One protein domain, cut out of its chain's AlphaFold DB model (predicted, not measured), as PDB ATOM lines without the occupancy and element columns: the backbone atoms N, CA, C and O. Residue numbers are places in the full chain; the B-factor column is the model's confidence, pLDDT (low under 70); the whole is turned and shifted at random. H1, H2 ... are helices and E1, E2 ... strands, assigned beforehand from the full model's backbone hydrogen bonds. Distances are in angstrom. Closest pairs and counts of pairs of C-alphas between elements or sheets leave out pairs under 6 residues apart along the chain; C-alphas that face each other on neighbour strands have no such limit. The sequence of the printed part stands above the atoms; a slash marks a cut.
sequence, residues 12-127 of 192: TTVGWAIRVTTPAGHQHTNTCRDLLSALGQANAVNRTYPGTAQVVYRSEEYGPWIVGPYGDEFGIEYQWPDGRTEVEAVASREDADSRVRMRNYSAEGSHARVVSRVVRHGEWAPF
ATOM      1  N   THR A  12     152.066 135.778  66.187       80.56
ATOM      2  CA  THR A  12     150.958 135.745  65.234       80.56
ATOM      3  C   THR A  12     149.732 135.202  65.945       80.56
ATOM      4  O   THR A  12     149.755 134.084  66.463       80.56
ATOM      5  N   THR A  13     148.660 135.984  65.984       86.12
ATOM      6  CA  THR A  13     147.364 135.552  66.511       86.12
ATOM      7  C   THR A  13     146.282 135.706  65.447       86.12
ATOM      8  O   THR A  13     146.524 136.168  64.327       86.12
ATOM      9  N   VAL A  14     145.075 135.261  65.789       88.38
ATOM     10  CA  VAL A  14     143.885 135.447  64.964       88.38
ATOM     11  C   VAL A  14     142.994 136.484  65.634       88.38
ATOM     12  O   VAL A  14     142.504 136.256  66.743       88.38
ATOM     13  N   GLY A  15     142.767 137.594  64.937       90.62
ATOM     14  CA  GLY A  15     141.762 138.587  65.293       90.62
ATOM     15  C   GLY A  15     140.387 138.155  64.791       90.62
ATOM     16  O   GLY A  15     140.255 137.670  63.664       90.62
ATOM     17  N   TRP A  16     139.356 138.345  65.613       94.06
ATOM     18  CA  TRP A  16     137.970 137.997  65.292       94.06
ATOM     19  C   TRP A  16     137.115 139.251  65.176       94.06
ATOM     20  O   TRP A  16     137.307 140.218  65.910       94.06
ATOM     21  N   ALA A  17     136.138 139.242  64.277       95.06
ATOM     22  CA  ALA A  17     135.166 140.318  64.154       95.06
ATOM     23  C   ALA A  17     133.844 139.807  63.579       95.06
ATOM     24  O   ALA A  17     133.744 138.691  63.066       95.06
ATOM     25  N   ILE A  18     132.827 140.662  63.629       95.69
ATOM     26  CA  ILE A  18     131.625 140.511  62.816       95.69
ATOM     27  C   ILE A  18     131.665 141.519  61.670       95.69
ATOM     28  O   ILE A  18     132.005 142.684  61.865       95.69
ATOM     29  N   ARG A  19     131.300 141.080  60.469       95.50
ATOM     30  CA  ARG A  19     131.019 141.941  59.323       95.50
ATOM     31  C   ARG A  19     129.511 142.008  59.149       95.50
ATOM     32  O   ARG A  19     128.876 140.996  58.865       95.50
ATOM     33  N   VAL A  20     128.948 143.195  59.331       94.50
ATOM     34  CA  VAL A  20     127.524 143.464  59.132       94.50
ATOM     35  C   VAL A  20     127.349 144.150  57.786       94.50
ATOM     36  O   VAL A  20     127.946 145.197  57.541       94.50
ATOM     37  N   THR A  21     126.535 143.557  56.922       92.94
ATOM     38  CA  THR A  21     126.155 144.102  55.621       92.94
ATOM     39  C   THR A  21     124.734 144.629  55.719       92.94
ATOM     40  O   THR A  21     123.782 143.881  55.938       92.94
ATOM     41  N   THR A  22     124.592 145.943  55.586       89.06
ATOM     42  CA  THR A  22     123.281 146.597  55.532       89.06
ATOM     43  C   THR A  22     122.545 146.229  54.235       89.06
ATOM     44  O   THR A  22     123.197 145.898  53.242       89.06
ATOM     45  N   PRO A  23     121.206 146.358  54.174       81.94
ATOM     46  CA  PRO A  23     120.446 146.134  52.938       81.94
ATOM     47  C   PRO A  23     120.882 147.027  51.765       81.94
ATOM     48  O   PRO A  23     120.726 146.648  50.610       81.94
ATOM     49  N   ALA A  24     121.457 148.198  52.058       86.31
ATOM     50  CA  ALA A  24     122.021 149.111  51.065       86.31
ATOM     51  C   ALA A  24     123.406 148.670  50.538       86.31
ATOM     52  O   ALA A  24     123.990 149.349  49.700       86.31
ATOM     53  N   GLY A  25     123.956 147.557  51.039       85.12
ATOM     54  CA  GLY A  25     125.259 147.021  50.643       85.12
ATOM     55  C   GLY A  25     126.451 147.591  51.416       85.12
ATOM     56  O   GLY A  25     127.569 147.112  51.238       85.12
ATOM     57  N   HIS A  26     126.250 148.567  52.310       91.69
ATOM     58  CA  HIS A  26     127.334 149.064  53.162       91.69
ATOM     59  C   HIS A  26     127.771 148.000  54.164       91.69
ATOM     60  O   HIS A  26     126.924 147.382  54.817       91.69
ATOM     61  N   GLN A  27     129.084 147.834  54.304       92.25
ATOM     62  CA  GLN A  27     129.700 146.881  55.217       92.25
ATOM     63  C   GLN A  27     130.355 147.611  56.385       92.25
ATOM     64  O   GLN A  27     131.070 148.594  56.197       92.25
ATOM     65  N   HIS A  28     130.136 147.102  57.590       94.06
ATOM     66  CA  HIS A  28     130.800 147.562  58.800       94.06
ATOM     67  C   HIS A  28     131.427 146.371  59.520       94.06
ATOM     68  O   HIS A  28     130.813 145.307  59.609       94.06
ATOM     69  N   THR A  29     132.655 146.523  60.010       95.00
ATOM     70  CA  THR A  29     133.364 145.468  60.744       95.00
ATOM     71  C   THR A  29     133.553 145.890  62.190       95.00
ATOM     72  O   THR A  29     134.125 146.943  62.449       95.00
ATOM     73  N   ASN A  30     133.075 145.060  63.116       93.69
ATOM     74  CA  ASN A  30     133.194 145.290  64.550       93.69
ATOM     75  C   ASN A  30     134.039 144.179  65.186       93.69
ATOM     76  O   ASN A  30     133.664 143.004  65.153       93.69
ATOM     77  N   THR A  31     135.203 144.551  65.715       93.56
ATOM     78  CA  THR A  31     136.183 143.633  66.306       93.56
ATOM     79  C   THR A  31     135.684 143.025  67.611       93.56
ATOM     80  O   THR A  31     135.024 143.679  68.414       93.56
ATOM     81  N   CYS A  32     136.024 141.763  67.839       91.75
ATOM     82  CA  CYS A  32     135.621 140.973  68.993       91.75
ATOM     83  C   CYS A  32     136.853 140.422  69.717       91.75
ATOM     84  O   CYS A  32     137.869 140.126  69.095       91.75
ATOM     85  N   ARG A  33     136.735 140.236  71.037       88.69
ATOM     86  CA  ARG A  33     137.817 139.690  71.870       88.69
ATOM     87  C   ARG A  33     138.170 138.245  71.506       88.69
ATOM     88  O   ARG A  33     139.333 137.868  71.556       88.69
ATOM     89  N   ASP A  34     137.161 137.439  71.184       91.19
ATOM     90  CA  ASP A  34     137.302 136.020  70.872       91.19
ATOM     91  C   ASP A  34     136.233 135.541  69.874       91.19
ATOM     92  O   ASP A  34     135.256 136.242  69.573       91.19
ATOM     93  N   LEU A  35     136.424 134.322  69.358       89.94
ATOM     94  CA  LEU A  35     135.504 133.665  68.426       89.94
ATOM     95  C   LEU A  35     134.095 133.500  69.014       89.94
ATOM     96  O   LEU A  35     133.106 133.680  68.305       89.94
ATOM     97  N   LEU A  36     133.982 133.154  70.298       92.62
ATOM     98  CA  LEU A  36     132.690 132.893  70.937       92.62
ATOM     99  C   LEU A  36     131.839 134.170  70.998       92.62
ATOM    100  O   LEU A  36     130.645 134.141  70.700       92.62
ATOM    101  N   SER A  37     132.471 135.296  71.313       93.38
ATOM    102  CA  SER A  37     131.876 136.629  71.302       93.38
ATOM    103  C   SER A  37     131.446 137.021  69.892       93.38
ATOM    104  O   SER A  37     130.319 137.482  69.714       93.38
ATOM    105  N   ALA A  38     132.289 136.775  68.883       93.81
ATOM    106  CA  ALA A  38     131.949 137.053  67.488       93.81
ATOM    107  C   ALA A  38     130.742 136.225  67.011       93.81
ATOM    108  O   ALA A  38     129.803 136.774  66.433       93.81
ATOM    109  N   LEU A  39     130.709 134.923  67.319       93.62
ATOM    110  CA  LEU A  39     129.567 134.046  67.027       93.62
ATOM    111  C   LEU A  39     128.300 134.506  67.754       93.62
ATOM    112  O   LEU A  39     127.226 134.559  67.153       93.62
ATOM    113  N   GLY A  40     128.409 134.855  69.037       92.56
ATOM    114  CA  GLY A  40     127.294 135.350  69.841       92.56
ATOM    115  C   GLY A  40     126.695 136.636  69.272       92.56
ATOM    116  O   GLY A  40     125.478 136.721  69.098       92.56
ATOM    117  N   GLN A  41     127.540 137.606  68.913       94.19
ATOM    118  CA  GLN A  41     127.096 138.864  68.314       94.19
ATOM    119  C   GLN A  41     126.508 138.664  66.913       94.19
ATOM    120  O   GLN A  41     125.432 139.189  66.633       94.19
ATOM    121  N   ALA A  42     127.146 137.866  66.049       92.75
ATOM    122  CA  ALA A  42     126.617 137.572  64.717       92.75
ATOM    123  C   ALA A  42     125.243 136.890  64.797       92.75
ATOM    124  O   ALA A  42     124.315 137.272  64.085       92.75
ATOM    125  N   ASN A  43     125.076 135.931  65.715       92.81
ATOM    126  CA  ASN A  43     123.787 135.292  65.974       92.81
ATOM    127  C   ASN A  43     122.743 136.285  66.496       92.81
ATOM    128  O   ASN A  43     121.587 136.214  66.087       92.81
ATOM    129  N   ALA A  44     123.125 137.212  67.379       91.62
ATOM    130  CA  ALA A  44     122.218 138.241  67.880       91.62
ATOM    131  C   ALA A  44     121.728 139.163  66.751       91.62
ATOM    132  O   ALA A  44     120.523 139.368  66.626       91.62
ATOM    133  N   VAL A  45     122.627 139.639  65.882       90.75
ATOM    134  CA  VAL A  45     122.253 140.470  64.725       90.75
ATOM    135  C   VAL A  45     121.377 139.685  63.748       90.75
ATOM    136  O   VAL A  45     120.332 140.179  63.332       90.75
ATOM    137  N   ASN A  46     121.738 138.436  63.440       90.19
ATOM    138  CA  ASN A  46     120.981 137.598  62.509       90.19
ATOM    139  C   ASN A  46     119.597 137.177  63.029       90.19
ATOM    140  O   ASN A  46     118.733 136.839  62.223       90.19
ATOM    141  N   ARG A  47     119.344 137.218  64.344       89.75
ATOM    142  CA  ARG A  47     117.985 137.046  64.892       89.75
ATOM    143  C   ARG A  47     117.073 138.214  64.532       89.75
ATOM    144  O   ARG A  47     115.883 138.001  64.331       89.75
ATOM    145  N   THR A  48     117.616 139.428  64.472       90.56
ATOM    146  CA  THR A  48     116.860 140.630  64.100       90.56
ATOM    147  C   THR A  48     116.798 140.799  62.582       90.56
ATOM    148  O   THR A  48     115.733 141.079  62.043       90.56
ATOM    149  N   TYR A  49     117.921 140.586  61.892       86.88
ATOM    150  CA  TYR A  49     118.055 140.740  60.445       86.88
ATOM    151  C   TYR A  49     118.807 139.538  59.848       86.88
ATOM    152  O   TYR A  49     120.040 139.560  59.763       86.88
ATOM    153  N   PRO A  50     118.092 138.473  59.444       87.88
ATOM    154  CA  PRO A  50     118.710 137.239  58.969       87.88
ATOM    155  C   PRO A  50     119.652 137.451  57.779       87.88
ATOM    156  O   PRO A  50     119.299 138.107  56.804       87.88
ATOM    157  N   GLY A  51     120.849 136.863  57.859       84.50
ATOM    158  CA  GLY A  51     121.836 136.878  56.775       84.50
ATOM    159  C   GLY A  51     122.614 138.188  56.625       84.50
ATOM    160  O   GLY A  51     123.362 138.332  55.663       84.50
ATOM    161  N   THR A  52     122.464 139.136  57.552       90.00
ATOM    162  CA  THR A  52     123.160 140.432  57.484       90.00
ATOM    163  C   THR A  52     124.507 140.427  58.196       90.00
ATOM    164  O   THR A  52     125.370 141.225  57.842       90.00
ATOM    165  N   ALA A  53     124.730 139.536  59.166       93.06
ATOM    166  CA  ALA A  53     125.992 139.439  59.893       93.06
ATOM    167  C   ALA A  53     126.742 138.142  59.576       93.06
ATOM    168  O   ALA A  53     126.175 137.050  59.619       93.06
ATOM    169  N   GLN A  54     128.044 138.267  59.340       93.38
ATOM    170  CA  GLN A  54     128.967 137.154  59.149       93.38
ATOM    171  C   GLN A  54     130.141 137.278  60.122       93.38
ATOM    172  O   GLN A  54     130.639 138.378  60.357       93.38
ATOM    173  N   VAL A  55     130.607 136.158  60.674       94.50
ATOM    174  CA  VAL A  55     131.865 136.136  61.431       94.50
ATOM    175  C   VAL A  55     133.028 136.186  60.448       94.50
ATOM    176  O   VAL A  55     133.041 135.468  59.451       94.50
ATOM    177  N   VAL A  56     134.003 137.040  60.717       95.25
ATOM    178  CA  VAL A  56     135.222 137.173  59.919       95.25
ATOM    179  C   VAL A  56     136.438 137.057  60.829       95.25
ATOM    180  O   VAL A  56     136.363 137.330  62.031       95.25
ATOM    181  N   TYR A  57     137.560 136.646  60.255       93.62
ATOM    182  CA  TYR A  57     138.833 136.554  60.952       93.62
ATOM    183  C   TYR A  57     139.943 137.189  60.121       93.62
ATOM    184  O   TYR A  57     139.822 137.320  58.903       93.62
ATOM    185  N   ARG A  58     141.023 137.596  60.779       92.44
ATOM    186  CA  ARG A  58     142.257 138.033  60.119       92.44
ATOM    187  C   ARG A  58     143.461 137.553  60.912       92.44
ATOM    188  O   ARG A  58     143.362 137.353  62.123       92.44
ATOM    189  N   SER A  59     144.596 137.392  60.247       90.94
ATOM    190  CA  SER A  59     145.870 137.252  60.947       90.94
ATOM    191  C   SER A  59     146.295 138.602  61.528       90.94
ATOM    192  O   SER A  59     146.161 139.645  60.880       90.94
ATOM    193  N   GLU A  60     146.803 138.580  62.752       90.81
ATOM    194  CA  GLU A  60     147.401 139.736  63.413       90.81
ATOM    195  C   GLU A  60     148.826 139.367  63.810       90.81
ATOM    196  O   GLU A  60     149.052 138.423  64.566       90.81
ATOM    197  N   GLU A  61     149.799 140.067  63.238       90.12
ATOM    198  CA  GLU A  61     151.212 139.897  63.558       90.12
ATOM    199  C   GLU A  61     151.652 141.068  64.434       90.12
ATOM    200  O   GLU A  61     151.707 142.219  63.993       90.12
ATOM    201  N   TYR A  62     151.961 140.763  65.689       87.31
ATOM    202  CA  TYR A  62     152.466 141.737  66.643       87.31
ATOM    203  C   TYR A  62     153.985 141.765  66.579       87.31
ATOM    204  O   TYR A  62     154.635 140.754  66.843       87.31
ATOM    205  N   GLY A  63     154.549 142.927  66.261       86.12
ATOM    206  CA  GLY A  63     155.984 143.158  66.347       86.12
ATOM    207  C   GLY A  63     156.502 143.142  67.793       86.12
ATOM    208  O   GLY A  63     155.718 143.085  68.747       86.12
ATOM    209  N   PRO A  64     157.833 143.211  67.973       86.62
ATOM    210  CA  PRO A  64     158.432 143.315  69.297       86.62
ATOM    211  C   PRO A  64     158.023 144.625  69.978       86.62
ATOM    212  O   PRO A  64     157.818 145.646  69.313       86.62
ATOM    213  N   TRP A  65     157.959 144.607  71.310       87.38
ATOM    214  CA  TRP A  65     157.828 145.832  72.088       87.38
ATOM    215  C   TRP A  65     159.115 146.646  71.991       87.38
ATOM    216  O   TRP A  65     160.222 146.135  72.180       87.38
ATOM    217  N   ILE A  66     158.958 147.927  71.680       88.38
ATOM    218  CA  ILE A  66     160.050 148.885  71.585       88.38
ATOM    219  C   ILE A  66     159.753 150.085  72.474       88.38
ATOM    220  O   ILE A  66     158.622 150.566  72.569       88.38
ATOM    221  N   VAL A  67     160.792 150.592  73.129       85.94
ATOM    222  CA  VAL A  67     160.694 151.854  73.859       85.94
ATOM    223  C   VAL A  67     160.609 152.975  72.836       85.94
ATOM    224  O   VAL A  67     161.545 153.199  72.066       85.94
ATOM    225  N   GLY A  68     159.492 153.690  72.817       78.06
ATOM    226  CA  GLY A  68     159.347 154.810  71.906       78.06
ATOM    227  C   GLY A  68     157.909 155.229  71.637       78.06
ATOM    228  O   GLY A  68     156.961 154.579  72.079       78.06
ATOM    229  N   PRO A  69     157.754 156.338  70.897       75.94
ATOM    230  CA  PRO A  69     156.462 156.957  70.639       75.94
ATOM    231  C   PRO A  69     155.696 156.344  69.456       75.94
ATOM    232  O   PRO A  69     154.604 156.826  69.156       75.94
ATOM    233  N   TYR A  70     156.267 155.360  68.755       79.75
ATOM    234  CA  TYR A  70     155.790 154.897  67.453       79.75
ATOM    235  C   TYR A  70     155.310 153.442  67.516       79.75
ATOM    236  O   TYR A  70     156.120 152.522  67.584       79.75
ATOM    237  N   GLY A  71     153.996 153.250  67.422       85.62
ATOM    238  CA  GLY A  71     153.358 151.945  67.277       85.62
ATOM    239  C   GLY A  71     151.839 152.069  67.194       85.62
ATOM    240  O   GLY A  71     151.290 153.150  67.408       85.62
ATOM    241  N   ASP A  72     151.193 150.956  66.865       88.75
ATOM    242  CA  ASP A  72     149.734 150.845  66.760       88.75
ATOM    243  C   ASP A  72     149.118 150.445  68.106       88.75
ATOM    244  O   ASP A  72     148.018 150.872  68.452       88.75
ATOM    245  N   GLU A  73     149.860 149.662  68.893       90.38
ATOM    246  CA  GLU A  73     149.509 149.315  70.265       90.38
ATOM    247  C   GLU A  73     150.521 149.878  71.256       90.38
ATOM    248  O   GLU A  73     151.729 149.931  70.998       90.38
ATOM    249  N   PHE A  74     150.005 150.249  72.425       91.88
ATOM    250  CA  PHE A  74     150.772 150.828  73.515       91.88
ATOM    251  C   PHE A  74     150.739 149.910  74.728       91.88
ATOM    252  O   PHE A  74     149.778 149.178  74.970       91.88
ATOM    253  N   GLY A  75     151.811 149.960  75.501       91.50
ATOM    254  CA  GLY A  75     151.950 149.199  76.723       91.50
ATOM    255  C   GLY A  75     152.795 149.935  77.745       91.50
ATOM    256  O   GLY A  75     153.460 150.934  77.452       91.50
ATOM    257  N   ILE A  76     152.766 149.414  78.959       91.44
ATOM    258  CA  ILE A  76     153.623 149.842  80.052       91.44
ATOM    259  C   ILE A  76     154.542 148.683  80.366       91.44
ATOM    260  O   ILE A  76     154.085 147.590  80.693       91.44
ATOM    261  N   GLU A  77     155.836 148.929  80.259       91.06
ATOM    262  CA  GLU A  77     156.840 147.995  80.723       91.06
ATOM    263  C   GLU A  77     157.203 148.337  82.165       91.06
ATOM    264  O   GLU A  77     157.656 149.449  82.451       91.06
ATOM    265  N   TYR A  78     157.008 147.371  83.055       89.56
ATOM    266  CA  TYR A  78     157.419 147.425  84.447       89.56
ATOM    267  C   TYR A  78     158.715 146.641  84.620       89.56
ATOM    268  O   TYR A  78     158.776 145.438  84.356       89.56
ATOM    269  N   GLN A  79     159.743 147.328  85.103       89.19
ATOM    270  CA  GLN A  79     160.999 146.735  85.531       89.19
ATOM    271  C   GLN A  79     161.012 146.646  87.056       89.19
ATOM    272  O   GLN A  79     161.002 147.669  87.746       89.19
ATOM    273  N   TRP A  80     161.011 145.423  87.574       86.56
ATOM    274  CA  TRP A  80     160.980 145.132  89.006       86.56
ATOM    275  C   TRP A  80     162.404 145.034  89.599       86.56
ATOM    276  O   TRP A  80     163.355 144.755  88.863       86.56
ATOM    277  N   PRO A  81     162.591 145.223  90.925       85.69
ATOM    278  CA  PRO A  81     163.910 145.147  91.571       85.69
ATOM    279  C   PRO A  81     164.600 143.785  91.453       85.69
ATOM    280  O   PRO A  81     165.822 143.698  91.516       85.69
ATOM    281  N   ASP A  82     163.812 142.719  91.315       84.88
ATOM    282  CA  ASP A  82     164.272 141.337  91.151       84.88
ATOM    283  C   ASP A  82     164.792 141.047  89.728       84.88
ATOM    284  O   ASP A  82     165.202 139.924  89.434       84.88
ATOM    285  N   GLY A  83     164.785 142.053  88.845       83.38
ATOM    286  CA  GLY A  83     165.207 141.944  87.455       83.38
ATOM    287  C   GLY A  83     164.127 141.413  86.515       83.38
ATOM    288  O   GLY A  83     164.394 141.284  85.320       83.38
ATOM    289  N   ARG A  84     162.911 141.118  87.004       84.56
ATOM    290  CA  ARG A  84     161.795 140.706  86.142       84.56
ATOM    291  C   ARG A  84     161.258 141.890  85.347       84.56
ATOM    292  O   ARG A  84     161.234 143.031  85.816       84.56
ATOM    293  N   THR A  85     160.779 141.591  84.146       85.88
ATOM    294  CA  THR A  85     160.180 142.563  83.233       85.88
ATOM    295  C   THR A  85     158.798 142.082  82.829       85.88
ATOM    296  O   THR A  85     158.638 140.937  82.408       85.88
ATOM    297  N   GLU A  86     157.798 142.943  82.964       86.56
ATOM    298  CA  GLU A  86     156.410 142.637  82.621       86.56
ATOM    299  C   GLU A  86     155.852 143.758  81.748       86.56
ATOM    300  O   GLU A  86     156.089 144.932  82.023       86.56
ATOM    301  N   VAL A  87     155.120 143.404  80.689       88.44
ATOM    302  CA  VAL A  87     154.477 144.377  79.796       88.44
ATOM    303  C   VAL A  87     152.964 144.246  79.906       88.44
ATOM    304  O   VAL A  87     152.407 143.178  79.655       88.44
ATOM    305  N   GLU A  88     152.300 145.344  80.254       89.75
ATOM    306  CA  GLU A  88     150.843 145.462  80.304       89.75
ATOM    307  C   GLU A  88     150.359 146.285  79.105       89.75
ATOM    308  O   GLU A  88     150.738 147.446  78.959       89.75
ATOM    309  N   ALA A  89     149.527 145.701  78.240       88.50
ATOM    310  CA  ALA A  89     148.931 146.424  77.116       88.50
ATOM    311  C   ALA A  89     147.844 147.400  77.600       88.50
ATOM    312  O   ALA A  89     147.047 147.069  78.480       88.50
ATOM    313  N   VAL A  90     147.783 148.584  76.993       90.88
ATOM    314  CA  VAL A  90     146.825 149.644  77.334       90.88
ATOM    315  C   VAL A  90     146.108 150.169  76.093       90.88
ATOM    316  O   VAL A  90     146.589 150.040  74.971       90.88
ATOM    317  N   ALA A  91     144.929 150.756  76.299       86.06
ATOM    318  CA  ALA A  91     144.041 151.158  75.209       86.06
ATOM    319  C   ALA A  91     144.549 152.373  74.419       86.06
ATOM    320  O   ALA A  91     144.237 152.511  73.238       86.06
ATOM    321  N   SER A  92     145.300 153.269  75.064       89.81
ATOM    322  CA  SER A  92     145.861 154.446  74.408       89.81
ATOM    323  C   SER A  92     147.199 154.850  75.007       89.81
ATOM    324  O   SER A  92     147.561 154.472  76.126       89.81
ATOM    325  N   ARG A  93     147.924 155.670  74.249       88.94
ATOM    326  CA  ARG A  93     149.182 156.251  74.697       88.94
ATOM    327  C   ARG A  93     148.993 157.188  75.885       88.94
ATOM    328  O   ARG A  93     149.803 157.163  76.802       88.94
ATOM    329  N   GLU A  94     147.942 158.000  75.882       91.94
ATOM    330  CA  GLU A  94     147.662 158.952  76.958       91.94
ATOM    331  C   GLU A  94     147.435 158.228  78.292       91.94
ATOM    332  O   GLU A  94     147.919 158.687  79.329       91.94
ATOM    333  N   ASP A  95     146.756 157.074  78.263       91.19
ATOM    334  CA  ASP A  95     146.599 156.209  79.435       91.19
ATOM    335  C   ASP A  95     147.956 155.629  79.874       91.19
ATOM    336  O   ASP A  95     148.305 155.701  81.053       91.19
ATOM    337  N   ALA A  96     148.776 155.157  78.924       90.31
ATOM    338  CA  ALA A  96     150.137 154.678  79.196       90.31
ATOM    339  C   ALA A  96     150.993 155.742  79.907       90.31
ATOM    340  O   ALA A  96     151.552 155.493  80.975       90.31
ATOM    341  N   ASP A  97     151.059 156.946  79.332       91.69
ATOM    342  CA  ASP A  97     151.841 158.073  79.840       91.69
ATOM    343  C   ASP A  97     151.354 158.502  81.235       91.69
ATOM    344  O   ASP A  97     152.163 158.767  82.128       91.69
ATOM    345  N   SER A  98     150.035 158.544  81.448       90.94
ATOM    346  CA  SER A  98     149.430 158.881  82.741       90.94
ATOM    347  C   SER A  98     149.798 157.863  83.825       90.94
ATOM    348  O   SER A  98     150.294 158.233  84.895       90.94
ATOM    349  N   ARG A  99     149.636 156.565  83.539       90.38
ATOM    350  CA  ARG A  99     149.955 155.478  84.475       90.38
ATOM    351  C   ARG A  99     151.446 155.391  84.783       90.38
ATOM    352  O   ARG A  99     151.805 155.239  85.948       90.38
ATOM    353  N   VAL A 100     152.311 155.560  83.782       90.62
ATOM    354  CA  VAL A 100     153.769 155.604  83.978       90.62
ATOM    355  C   VAL A 100     154.165 156.760  84.896       90.62
ATOM    356  O   VAL A 100     154.952 156.558  85.821       90.62
ATOM    357  N   ARG A 101     153.594 157.957  84.699       89.50
ATOM    358  CA  ARG A 101     153.842 159.110  85.583       89.50
ATOM    359  C   ARG A 101     153.408 158.824  87.016       89.50
ATOM    360  O   ARG A 101     154.188 159.070  87.931       89.50
ATOM    361  N   MET A 102     152.205 158.282  87.210       87.69
ATOM    362  CA  MET A 102     151.702 157.928  88.542       87.69
ATOM    363  C   MET A 102     152.586 156.878  89.223       87.69
ATOM    364  O   MET A 102     152.948 157.045  90.385       87.69
ATOM    365  N   ARG A 103     152.989 155.834  88.491       86.12
ATOM    366  CA  ARG A 103     153.811 154.740  89.018       86.12
ATOM    367  C   ARG A 103     155.220 155.187  89.397       86.12
ATOM    368  O   ARG A 103     155.701 154.856  90.475       86.12
ATOM    369  N   ASN A 104     155.869 155.966  88.534       85.56
ATOM    370  CA  ASN A 104     157.209 156.483  88.808       85.56
ATOM    371  C   ASN A 104     157.199 157.521  89.941       85.56
ATOM    372  O   ASN A 104     158.183 157.635  90.666       85.56
ATOM    373  N   TYR A 105     156.091 158.246  90.129       82.75
ATOM    374  CA  TYR A 105     155.926 159.161  91.260       82.75
ATOM    375  C   TYR A 105     155.755 158.421  92.595       82.75
ATOM    376  O   TYR A 105     156.257 158.886  93.614       82.75
ATOM    377  N   SER A 106     155.085 157.260  92.607       76.25
ATOM    378  CA  SER A 106     154.857 156.482  93.832       76.25
ATOM    379  C   SER A 106     156.082 155.701  94.328       76.25
ATOM    380  O   SER A 106     156.015 155.140  95.412       76.25
ATOM    381  N   ALA A 107     157.184 155.658  93.567       58.78
ATOM    382  CA  ALA A 107     158.518 155.164  93.954       58.78
ATOM    383  C   ALA A 107     158.620 153.773  94.635       58.78
ATOM    384  O   ALA A 107     159.688 153.406  95.125       58.78
ATOM    385  N   GLU A 108     157.567 152.953  94.640       62.19
ATOM    386  CA  GLU A 108     157.596 151.596  95.197       62.19
ATOM    387  C   GLU A 108     158.239 150.611  94.205       62.19
ATOM    388  O   GLU A 108     157.578 149.853  93.492       62.19
ATOM    389  N   GLY A 109     159.572 150.675  94.130       63.56
ATOM    390  CA  GLY A 109     160.470 149.622  93.642       63.56
ATOM    391  C   GLY A 109     160.463 149.310  92.143       63.56
ATOM    392  O   GLY A 109     161.411 148.709  91.659       63.56
ATOM    393  N   SER A 110     159.451 149.714  91.382       74.69
ATOM    394  CA  SER A 110     159.361 149.417  89.946       74.69
ATOM    395  C   SER A 110     159.588 150.663  89.098       74.69
ATOM    396  O   SER A 110     158.976 151.702  89.340       74.69
ATOM    397  N   HIS A 111     160.448 150.550  88.088       86.00
ATOM    398  CA  HIS A 111     160.575 151.563  87.044       86.00
ATOM    399  C   HIS A 111     159.597 151.239  85.918       86.00
ATOM    400  O   HIS A 111     159.638 150.146  85.358       86.00
ATOM    401  N   ALA A 112     158.720 152.185  85.592       89.56
ATOM    402  CA  ALA A 112     157.768 152.046  84.500       89.56
ATOM    403  C   ALA A 112     158.190 152.906  83.304       89.56
ATOM    404  O   ALA A 112     158.598 154.062  83.471       89.56
ATOM    405  N   ARG A 113     158.057 152.374  82.088       91.00
ATOM    406  CA  ARG A 113     158.243 153.134  80.844       91.00
ATOM    407  C   ARG A 113     157.189 152.775  79.809       91.00
ATOM    408  O   ARG A 113     156.675 151.661  79.792       91.00
ATOM    409  N   VAL A 114     156.876 153.736  78.946       91.88
ATOM    410  CA  VAL A 114     155.956 153.508  77.831       91.88
ATOM    411  C   VAL A 114     156.684 152.751  76.733       91.88
ATOM    412  O   VAL A 114     157.763 153.151  76.285       91.88
ATOM    413  N   VAL A 115     156.057 151.670  76.292       92.69
ATOM    414  CA  VAL A 115     156.471 150.886  75.135       92.69
ATOM    415  C   VAL A 115     155.363 150.894  74.097       92.69
ATOM    416  O   VAL A 115     154.188 151.109  74.397       92.69
ATOM    417  N   SER A 116     155.744 150.675  72.853       92.44
ATOM    418  CA  SER A 116     154.812 150.535  71.746       92.44
ATOM    419  C   SER A 116     155.245 149.391  70.842       92.44
ATOM    420  O   SER A 116     156.393 148.945  70.889       92.44
ATOM    421  N   ARG A 117     154.311 148.866  70.053       90.00
ATOM    422  CA  ARG A 117     154.602 147.868  69.025       90.00
ATOM    423  C   ARG A 117     153.790 148.137  67.772       90.00
ATOM    424  O   ARG A 117     152.681 148.665  67.832       90.00
ATOM    425  N   VAL A 118     154.356 147.753  66.638       90.00
ATOM    426  CA  VAL A 118     153.657 147.771  65.352       90.00
ATOM    427  C   VAL A 118     152.808 146.510  65.244       90.00
ATOM    428  O   VAL A 118     153.294 145.416  65.552       90.00
ATOM    429  N   VAL A 119     151.568 146.657  64.789       89.56
ATOM    430  CA  VAL A 119     150.650 145.543  64.551       89.56
ATOM    431  C   VAL A 119     150.311 145.495  63.072       89.56
ATOM    432  O   VAL A 119     149.731 146.416  62.504       89.56
ATOM    433  N   ARG A 120     150.681 144.394  62.422       89.69
ATOM    434  CA  ARG A 120     150.324 144.161  61.025       89.69
ATOM    435  C   ARG A 120     149.046 143.352  60.970       89.69
ATOM    436  O   ARG A 120     148.969 142.242  61.494       89.69
ATOM    437  N   HIS A 121     148.051 143.916  60.305       90.62
ATOM    438  CA  HIS A 121     146.768 143.270  60.092       90.62
ATOM    439  C   HIS A 121     146.698 142.698  58.679       90.62
ATOM    440  O   HIS A 121     146.905 143.422  57.704       90.62
ATOM    441  N   GLY A 122     146.382 141.408  58.574       88.19
ATOM    442  CA  GLY A 122     145.969 140.802  57.314       88.19
ATOM    443  C   GLY A 122     144.570 141.259  56.887       88.19
ATOM    444  O   GLY A 122     143.871 141.984  57.603       88.19
ATOM    445  N   GLU A 123     144.140 140.803  55.714       90.00
ATOM    446  CA  GLU A 123     142.781 141.042  55.235       90.00
ATOM    447  C   GLU A 123     141.748 140.231  56.031       90.00
ATOM    448  O   GLU A 123     142.007 139.121  56.496       90.00
ATOM    449  N   TRP A 124     140.547 140.793  56.170       92.06
ATOM    450  CA  TRP A 124     139.422 140.102  56.793       92.06
ATOM    451  C   TRP A 124     138.856 139.029  55.862       92.06
ATOM    452  O   TRP A 124     138.184 139.350  54.874       92.06
ATOM    453  N   ALA A 125     139.036 137.769  56.241       90.25
ATOM    454  CA  ALA A 125     138.487 136.609  55.563       90.25
ATOM    455  C   ALA A 125     137.172 136.145  56.219       90.25
ATOM    456  O   ALA A 125     137.021 136.226  57.444       90.25
ATOM    457  N   PRO A 126     136.199 135.652  55.433       89.56
ATOM    458  CA  PRO A 126     134.997 135.039  55.980       89.56
ATOM    459  C   PRO A 126     135.357 133.810  56.818       89.56
ATOM    460  O   PRO A 126     136.089 132.929  56.370       89.56
ATOM    461  N   PHE A 127     134.820 133.736  58.035       84.31
ATOM    462  CA  PHE A 127     134.847 132.501  58.802       84.31
ATOM    463  C   PHE A 127     133.764 131.584  58.240       84.31
ATOM    464  O   PHE A 127     132.570 131.773  58.486       84.31
TER     465      PHE A 127
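What this domain is: This is residues 12 to 127 of the 192 residues of an uncharacterized protein of Micromonospora sp. 15K316 (UniProt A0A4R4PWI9). Two lobes stand end to end, each a four-stranded antiparallel sheet with one helix over one face: H1 over the curled sheet E2 E1 E3 E8, and H2 over the twisted sheet E4 E7 E5 E6. Two strand runs join the lobes, E3 going on into E4 and E7 coming back into E8. The printed part has 116 residues, with two named helices and eight named strands in the order E1 E2 H1 E3 E4 E5 E6 H2 E7 E8, a mixed class. It is loose, with a radius of gyration of the C-alphas of 18.9 A, and rod-shaped, spanning 56 by 24 by 24 A.

Where its parts are: E1, residues 12 to 21, begins at C-alpha 12 (150.958, 135.745, 65.234) and is 27.9 A long. E2 is residues 27 to 32, 16.1 A. H1, residues 35 to 48, measures 20.4 A. E3, residues 53 to 62, measures 27.4 A and ends at C-alpha 62 (152.466, 141.737, 66.643). E4 is residues 65 to 67, E5 is 73 to 79 and E6 is 85 to 90. H2, residues 93 to 105, measures 18.1 A. E7 is residues 111 to 117, 19.3 A, and E8, residues 119 to 121, ends at C-alpha 121 (146.768, 143.270, 60.092).

How they stand to each other: In the first sheet the hairpin E1 and E2 has N 18 and O 30 at 2.9 A, E1 and E3 have N 15 and O 58 at 2.9 A, and E3 and E8 have N 61 and O 120 at 2.9 A. H1 is on this sheet at a height of 8.1 A, along the strands, over E1 and only just over E3 with 3 C-alphas; Ala 42 and Ala 53 are the closest C-alphas of H1 and E3, 5.2 A. E2, H1 and E3 form a split strand-helix-strand unit, with E1 between its two strands and a right-handed crossover; E6, H2 and E7 form another, right-handed too, with E5 between. E3 runs on into E4 at 56 degrees, and E7 into E8 at 26 degrees. In the second sheet N 66 and O 116 of E4 and E7 are 2.9 A apart, N 75 and O 115 of E5 and E7 2.9 A, and N 76 and O 88 of the hairpin E5 and E6 2.8 A. H2 is on it at a height of 8.5 A, over E7 and E5, in two layers, a helix on one face of a sheet; Val 100 and Ala 112 are the closest C-alphas of H2 and E7, 5.4 A. H1 and H2 are apart. Every O i to N i+4 pair is within hydrogen-bond range in H2, and 9 of 10 in H1.

The domain as a whole: The C-alphas of Ala 24 and Asp 82 are the two farthest apart, 58.8 A. The printed part has no cut, and its links are tight. The mean pLDDT of the printed part is 88.6; residues 107 to 109 are under 70.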